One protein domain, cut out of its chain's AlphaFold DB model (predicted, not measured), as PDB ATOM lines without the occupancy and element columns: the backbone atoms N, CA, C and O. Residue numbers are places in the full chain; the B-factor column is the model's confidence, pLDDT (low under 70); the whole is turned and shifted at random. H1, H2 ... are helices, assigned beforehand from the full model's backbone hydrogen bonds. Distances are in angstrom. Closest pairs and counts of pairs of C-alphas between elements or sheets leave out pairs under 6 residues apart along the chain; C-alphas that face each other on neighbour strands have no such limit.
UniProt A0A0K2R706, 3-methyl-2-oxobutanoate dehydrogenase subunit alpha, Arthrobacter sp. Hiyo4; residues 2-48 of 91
ATOM      1  N   VAL A   2      48.912 -37.354  -3.337       71.44
ATOM      2  CA  VAL A   2      49.369 -36.063  -2.764       71.44
ATOM      3  C   VAL A   2      50.045 -35.120  -3.775       71.44
ATOM      4  O   VAL A   2      49.801 -33.919  -3.744       71.44
ATOM      5  N   GLU A   3      50.841 -35.641  -4.715       81.00
ATOM      6  CA  GLU A   3      51.550 -34.797  -5.694       81.00
ATOM      7  C   GLU A   3      50.609 -34.022  -6.639       81.00
ATOM      8  O   GLU A   3      50.922 -32.907  -7.052       81.00
ATOM      9  N   TRP A   4      49.443 -34.589  -6.957       79.81
ATOM     10  CA  TRP A   4      48.460 -33.951  -7.837       79.81
ATOM     11  C   TRP A   4      47.634 -32.891  -7.112       79.81
ATOM     12  O   TRP A   4      47.373 -31.838  -7.685       79.81
ATOM     13  N   LEU A   5      47.304 -33.119  -5.836       82.19
ATOM     14  CA  LEU A   5      46.630 -32.124  -4.994       82.19
ATOM     15  C   LEU A   5      47.465 -30.846  -4.846       82.19
ATOM     16  O   LEU A   5      46.928 -29.748  -4.918       82.19
ATOM     17  N   ALA A   6      48.790 -30.970  -4.729       84.88
ATOM     18  CA  ALA A   6      49.691 -29.815  -4.678       84.88
ATOM     19  C   ALA A   6      49.706 -28.983  -5.979       84.88
ATOM     20  O   ALA A   6      50.120 -27.825  -5.969       84.88
ATOM     21  N   LYS A   7      49.273 -29.569  -7.102       89.50
ATOM     22  CA  LYS A   7      49.228 -28.935  -8.429       89.50
ATOM     23  C   LYS A   7      47.794 -28.615  -8.866       89.50
ATOM     24  O   LYS A   7      47.576 -28.364 -10.051       89.50
ATOM     25  N   ASP A   8      46.840 -28.614  -7.935       94.50
ATOM     26  CA  ASP A   8      45.434 -28.366  -8.235       94.50
ATOM     27  C   ASP A   8      45.235 -26.985  -8.905       94.50
ATOM     28  O   ASP A   8      45.500 -25.939  -8.292       94.50
ATOM     29  N   PRO A   9      44.772 -26.948 -10.171       94.94
ATOM     30  CA  PRO A   9      44.541 -25.697 -10.880       94.94
ATOM     31  C   PRO A   9      43.445 -24.837 -10.235       94.94
ATOM     32  O   PRO A   9      43.526 -23.610 -10.346       94.94
ATOM     33  N   ILE A  10      42.469 -25.436  -9.544       93.94
ATOM     34  CA  ILE A  10      41.384 -24.710  -8.869       93.94
ATOM     35  C   ILE A  10      41.949 -23.949  -7.669       93.94
ATOM     36  O   ILE A  10      41.780 -22.731  -7.574       93.94
ATOM     37  N   SER A  11      42.709 -24.631  -6.809       93.56
ATOM     38  CA  SER A  11      43.419 -24.007  -5.687       93.56
ATOM     39  C   SER A  11      44.356 -22.885  -6.146       93.56
ATOM     40  O   SER A  11      44.377 -21.804  -5.553       93.56
ATOM     41  N   ARG A  12      45.091 -23.088  -7.249       95.12
ATOM     42  CA  ARG A  12      45.975 -22.057  -7.814       95.12
ATOM     43  C   ARG A  12      45.207 -20.818  -8.283       95.12
ATOM     44  O   ARG A  12      45.651 -19.698  -8.032       95.12
ATOM     45  N   MET A  13      44.068 -21.007  -8.950       96.31
ATOM     46  CA  MET A  13      43.227 -19.902  -9.413       96.31
ATOM     47  C   MET A  13      42.605 -19.136  -8.242       96.31
ATOM     48  O   MET A  13      42.639 -17.907  -8.236       96.31
ATOM     49  N   LYS A  14      42.104 -19.844  -7.223       95.44
ATOM     50  CA  LYS A  14      41.528 -19.226  -6.023       95.44
ATOM     51  C   LYS A  14      42.531 -18.286  -5.351       95.44
ATOM     52  O   LYS A  14      42.226 -17.116  -5.144       95.44
ATOM     53  N   THR A  15      43.753 -18.763  -5.112       95.88
ATOM     54  CA  THR A  15      44.832 -17.949  -4.527       95.88
ATOM     55  C   THR A  15      45.142 -16.711  -5.366       95.88
ATOM     56  O   THR A  15      45.298 -15.621  -4.818       95.88
ATOM     57  N   TYR A  16      45.211 -16.854  -6.693       97.31
ATOM     58  CA  TYR A  16      45.463 -15.726  -7.591       97.31
ATOM     59  C   TYR A  16      44.357 -14.661  -7.517       97.31
ATOM     60  O   TYR A  16      44.658 -13.476  -7.381       97.31
ATOM     61  N   LEU A  17      43.086 -15.067  -7.577       97.94
ATOM     62  CA  LEU A  17      41.949 -14.142  -7.577       97.94
ATOM     63  C   LEU A  17      41.787 -13.428  -6.232       97.94
ATOM     64  O   LEU A  17      41.613 -12.208  -6.211       97.94
ATOM     65  N   THR A  18      41.923 -14.151  -5.119       97.25
ATOM     66  CA  THR A  18      41.878 -13.554  -3.777       97.25
ATOM     67  C   THR A  18      43.062 -12.620  -3.545       97.25
ATOM     68  O   THR A  18      42.876 -11.499  -3.082       97.25
ATOM     69  N   GLY A  19      44.272 -13.002  -3.971       97.75
ATOM     70  CA  GLY A  19      45.454 -12.136  -3.884       97.75
ATOM     71  C   GLY A  19      45.346 -10.842  -4.702       97.75
ATOM     72  O   GLY A  19      46.040  -9.869  -4.413       97.75
ATOM     73  N   ARG A  20      44.469 -10.804  -5.712       97.75
ATOM     74  CA  ARG A  20      44.172  -9.611  -6.523       97.75
ATOM     75  C   ARG A  20      42.947  -8.834  -6.030       97.75
ATOM     76  O   ARG A  20      42.609  -7.829  -6.648       97.75
ATOM     77  N   GLY A  21      42.287  -9.283  -4.958       97.25
ATOM     78  CA  GLY A  21      41.045  -8.688  -4.454       97.25
ATOM     79  C   GLY A  21      39.845  -8.869  -5.390       97.25
ATOM     80  O   GLY A  21      38.884  -8.116  -5.297       97.25
ATOM     81  N   LEU A  22      39.909  -9.830  -6.317       97.88
ATOM     82  CA  LEU A  22      38.849 -10.114  -7.295       97.88
ATOM     83  C   LEU A  22      37.865 -11.186  -6.808       97.88
ATOM     84  O   LEU A  22      36.802 -11.355  -7.399       97.88
ATOM     85  N   LEU A  23      38.240 -11.928  -5.764       97.75
ATOM     86  CA  LEU A  23      37.413 -12.938  -5.119       97.75
ATOM     87  C   LEU A  23      37.573 -12.830  -3.602       97.75
ATOM     88  O   LEU A  23      38.650 -13.114  -3.072       97.75
ATOM     89  N   ASP A  24      36.500 -12.436  -2.934       97.75
ATOM     90  CA  ASP A  24      36.360 -12.444  -1.481       97.75
ATOM     91  C   ASP A  24      35.625 -13.707  -0.998       97.75
ATOM     92  O   ASP A  24      35.192 -14.552  -1.793       97.75
ATOM     93  N   ASP A  25      35.520 -13.852   0.323       96.56
ATOM     94  CA  ASP A  25      34.890 -15.016   0.950       96.56
ATOM     95  C   ASP A  25      33.391 -15.095   0.627       96.56
ATOM     96  O   ASP A  25      32.890 -16.178   0.319       96.56
ATOM     97  N   ASP A  26      32.695 -13.955   0.596       98.00
ATOM     98  CA  ASP A  26      31.278 -13.880   0.223       98.00
ATOM     99  C   ASP A  26      31.062 -14.302  -1.237       98.00
ATOM    100  O   ASP A  26      30.158 -15.080  -1.561       98.00
ATOM    101  N   GLY A  27      31.918 -13.837  -2.148       97.88
ATOM    102  CA  GLY A  27      31.928 -14.241  -3.545       97.88
ATOM    103  C   GLY A  27      32.176 -15.736  -3.706       97.88
ATOM    104  O   GLY A  27      31.438 -16.399  -4.439       97.88
ATOM    105  N   ALA A  28      33.158 -16.284  -2.989       97.00
ATOM    106  CA  ALA A  28      33.450 -17.712  -3.003       97.00
ATOM    107  C   ALA A  28      32.277 -18.546  -2.459       97.00
ATOM    108  O   ALA A  28      31.938 -19.572  -3.051       97.00
ATOM    109  N   ALA A  29      31.628 -18.091  -1.384       97.81
ATOM    110  CA  ALA A  29      30.471 -18.757  -0.795       97.81
ATOM    111  C   ALA A  29      29.276 -18.792  -1.757       97.81
ATOM    112  O   ALA A  29      28.660 -19.842  -1.928       97.81
ATOM    113  N   ARG A  30      28.984 -17.683  -2.453       98.25
ATOM    114  CA  ARG A  30      27.916 -17.646  -3.471       98.25
ATOM    115  C   ARG A  30      28.176 -18.608  -4.628       98.25
ATOM    116  O   ARG A  30      27.252 -19.277  -5.074       98.25
ATOM    117  N   ILE A  31      29.418 -18.679  -5.111       97.75
ATOM    118  CA  ILE A  31      29.798 -19.603  -6.190       97.75
ATOM    119  C   ILE A  31      29.620 -21.053  -5.735       97.75
ATOM    120  O   ILE A  31      29.057 -21.852  -6.475       97.75
ATOM    121  N   ALA A  32      30.072 -21.384  -4.522       97.31
ATOM    122  CA  ALA A  32      29.922 -22.725  -3.966       97.31
ATOM    123  C   ALA A  32      28.444 -23.112  -3.808       97.31
ATOM    124  O   ALA A  32      28.053 -24.180  -4.263       97.31
ATOM    125  N   ALA A  33      27.619 -22.224  -3.245       98.44
ATOM    126  CA  ALA A  33      26.181 -22.452  -3.113       98.44
ATOM    127  C   ALA A  33      25.516 -22.692  -4.476       98.44
ATOM    128  O   ALA A  33      24.797 -23.668  -4.650       98.44
ATOM    129  N   HIS A  34      25.832 -21.865  -5.477       98.44
ATOM    130  CA  HIS A  34      25.296 -22.053  -6.822       98.44
ATOM    131  C   HIS A  34      25.737 -23.383  -7.456       98.44
ATOM    132  O   HIS A  34      24.943 -24.041  -8.124       98.44
ATOM    133  N   ALA A  35      26.989 -23.797  -7.246       98.12
ATOM    134  CA  ALA A  35      27.476 -25.082  -7.738       98.12
ATOM    135  C   ALA A  35      26.731 -26.264  -7.094       98.12
ATOM    136  O   ALA A  35      26.391 -27.216  -7.797       98.12
ATOM    137  N   GLU A  36      26.436 -26.187  -5.794       98.31
ATOM    138  CA  GLU A  36      25.634 -27.195  -5.090       98.31
ATOM    139  C   GLU A  36      24.183 -27.237  -5.583       98.31
ATOM    140  O   GLU A  36      23.634 -28.325  -5.778       98.31
ATOM    141  N   ASP A  37      23.575 -26.081  -5.857       98.38
ATOM    142  CA  ASP A  37      22.228 -26.009  -6.432       98.38
ATOM    143  C   ASP A  37      22.181 -26.688  -7.809       98.38
ATOM    144  O   ASP A  37      21.317 -27.527  -8.064       98.38
ATOM    145  N   VAL A  38      23.155 -26.395  -8.680       98.12
ATOM    146  CA  VAL A  38      23.271 -27.024 -10.007       98.12
ATOM    147  C   VAL A  38      23.499 -28.532  -9.886       98.12
ATOM    148  O   VAL A  38      22.873 -29.315 -10.600       98.12
ATOM    149  N   ALA A  39      24.374 -28.963  -8.973       97.50
ATOM    150  CA  ALA A  39      24.634 -30.381  -8.741       97.50
ATOM    151  C   ALA A  39      23.397 -31.114  -8.201       97.50
ATOM    152  O   ALA A  39      23.179 -32.278  -8.540       97.50
ATOM    153  N   THR A  40      22.596 -30.454  -7.364       97.06
ATOM    154  CA  THR A  40      21.334 -30.991  -6.843       97.06
ATOM    155  C   THR A  40      20.316 -31.128  -7.964       97.06
ATOM    156  O   THR A  40      19.850 -32.235  -8.205       97.06
ATOM    157  N   GLN A  41      20.080 -30.063  -8.734       96.00
ATOM    158  CA  GLN A  41      19.164 -30.094  -9.874       96.00
ATOM    159  C   GLN A  41      19.521 -31.200 -10.877       96.00
ATOM    160  O   GLN A  41      18.641 -31.897 -11.375       96.00
ATOM    161  N   LEU A  42      20.814 -31.380 -11.166       96.06
ATOM    162  CA  LEU A  42      21.274 -32.442 -12.055       96.06
ATOM    163  C   LEU A  42      20.984 -33.835 -11.482       96.06
ATOM    164  O   LEU A  42      20.519 -34.705 -12.212       96.06
ATOM    165  N   ARG A  43      21.275 -34.062 -10.195       94.56
ATOM    166  CA  ARG A  43      21.008 -35.350  -9.536       94.56
ATOM    167  C   ARG A  43      19.519 -35.669  -9.513       94.56
ATOM    168  O   ARG A  43      19.162 -36.809  -9.786       94.56
ATOM    169  N   ASP A  44      18.692 -34.671  -9.232       93.00
ATOM    170  CA  ASP A  44      17.242 -34.823  -9.203       93.00
ATOM    171  C   ASP A  44      16.712 -35.181 -10.598       93.00
ATOM    172  O   ASP A  44      15.989 -36.161 -10.741       93.00
ATOM    173  N   GLY A  45      17.162 -34.475 -11.643       89.62
ATOM    174  CA  GLY A  45      16.759 -34.760 -13.025       89.62
ATOM    175  C   GLY A  45      17.251 -36.110 -13.562       89.62
ATOM    176  O   GLY A  45      16.579 -36.729 -14.378       89.62
ATOM    177  N   LEU A  46      18.407 -36.607 -13.108       88.69
ATOM    178  CA  LEU A  46      18.910 -37.935 -13.493       88.69
ATOM    179  C   LEU A  46      18.128 -39.090 -12.852       88.69
ATOM    180  O   LEU A  46      18.229 -40.217 -13.330       88.69
ATOM    181  N   GLY A  47      17.408 -38.831 -11.759       82.00
ATOM    182  CA  GLY A  47      16.589 -39.827 -11.069       82.00
ATOM    183  C   GLY A  47      15.176 -39.971 -11.635       82.00
ATOM    184  O   GLY A  47      14.420 -40.803 -11.139       82.00
ATOM    185  N   GLU A  48      14.800 -39.162 -12.625       86.31
ATOM    186  CA  GLU A  48      13.480 -39.238 -13.244       86.31
ATOM    187  C   GLU A  48      13.378 -40.469 -14.156       86.31
ATOM    188  O   GLU A  48      14.229 -40.697 -15.019       86.31
TER     189      GLU A  48
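AT A GLANCE: This is residues 2 to 48 of the 91 residues of the protein "3-methyl-2-oxobutanoate dehydrogenase subunit alpha" of Arthrobacter sp. Hiyo4 (UniProt A0A0K2R706). The domain is an open V of two helices, with long H3 as one arm and shorter H2 as the other, joined at the corner by the turn of residues 20 to 24. Short H1 lies beyond the far end of H2 and lengthens that arm, and the space between the arms is empty. The printed part has 47 residues with three named helices, in the order H1, H2, H3 along the chain, and no named strand; its class is all helix. The whole is only just extended, close to loose, with a radius of gyration of the C-alphas of 14.4 A, and its flat outline spans 42 by 29 by 10 A.

HOW THE PARTS SIT: H3, residues 25 to 46, is the longest helix, and it touches no helix. H2, residues 9 to 19, comes before it in the chain and is apart from it, with no C-alpha of the one within 8 A of the other. The link from H2 to H3 is tight, with 5 residues between them. The N-to-C direction of H2 has a y component of 0.94, and that of H3 has a y component of -0.75. H1, residues 2 to 5, is apart from both H2 and H3. The link from H1 to H2 is also tight, with 3 residues between them. Residues 29 to 48, of which 29 to 46 belong to H3, stand free. Residues 2 to 13, of which 2 to 5 belong to H1 and 9 to 13 to H2, stand free too. In H2 and H3 every pair of O of residue i and N of residue i+4 is within hydrogen-bond range. H1 is too short for such a pair, and its 1 pair of O of residue i and N of residue i+3 is within range.

IN THESE COORDINATES: H3 runs from Asp 25, with its C-alpha at (34.890, -15.016, 0.950), to Leu 46, with its C-alpha at (18.910, -37.935, -13.493), 31.5 A from first to last C-alpha. H2 runs from Pro 9 to Gly 19, 15.3 A from first to last C-alpha. H1 runs from Val 2, with its C-alpha at (49.369, -36.063, -2.764), to Leu 5, 5.3 A from first to last C-alpha.

THE WHOLE: The two C-alphas farthest apart are those of Arg 20 and Glu 48, at 43.2 A. The C-alphas of Val 2 and Glu 48, the first and last printed residues, are 37.5 A apart. The printed part has no cut, and neither link is long. The mean pLDDT of the printed part is 94.0, that of H1 is 79, and no printed residue is under 70.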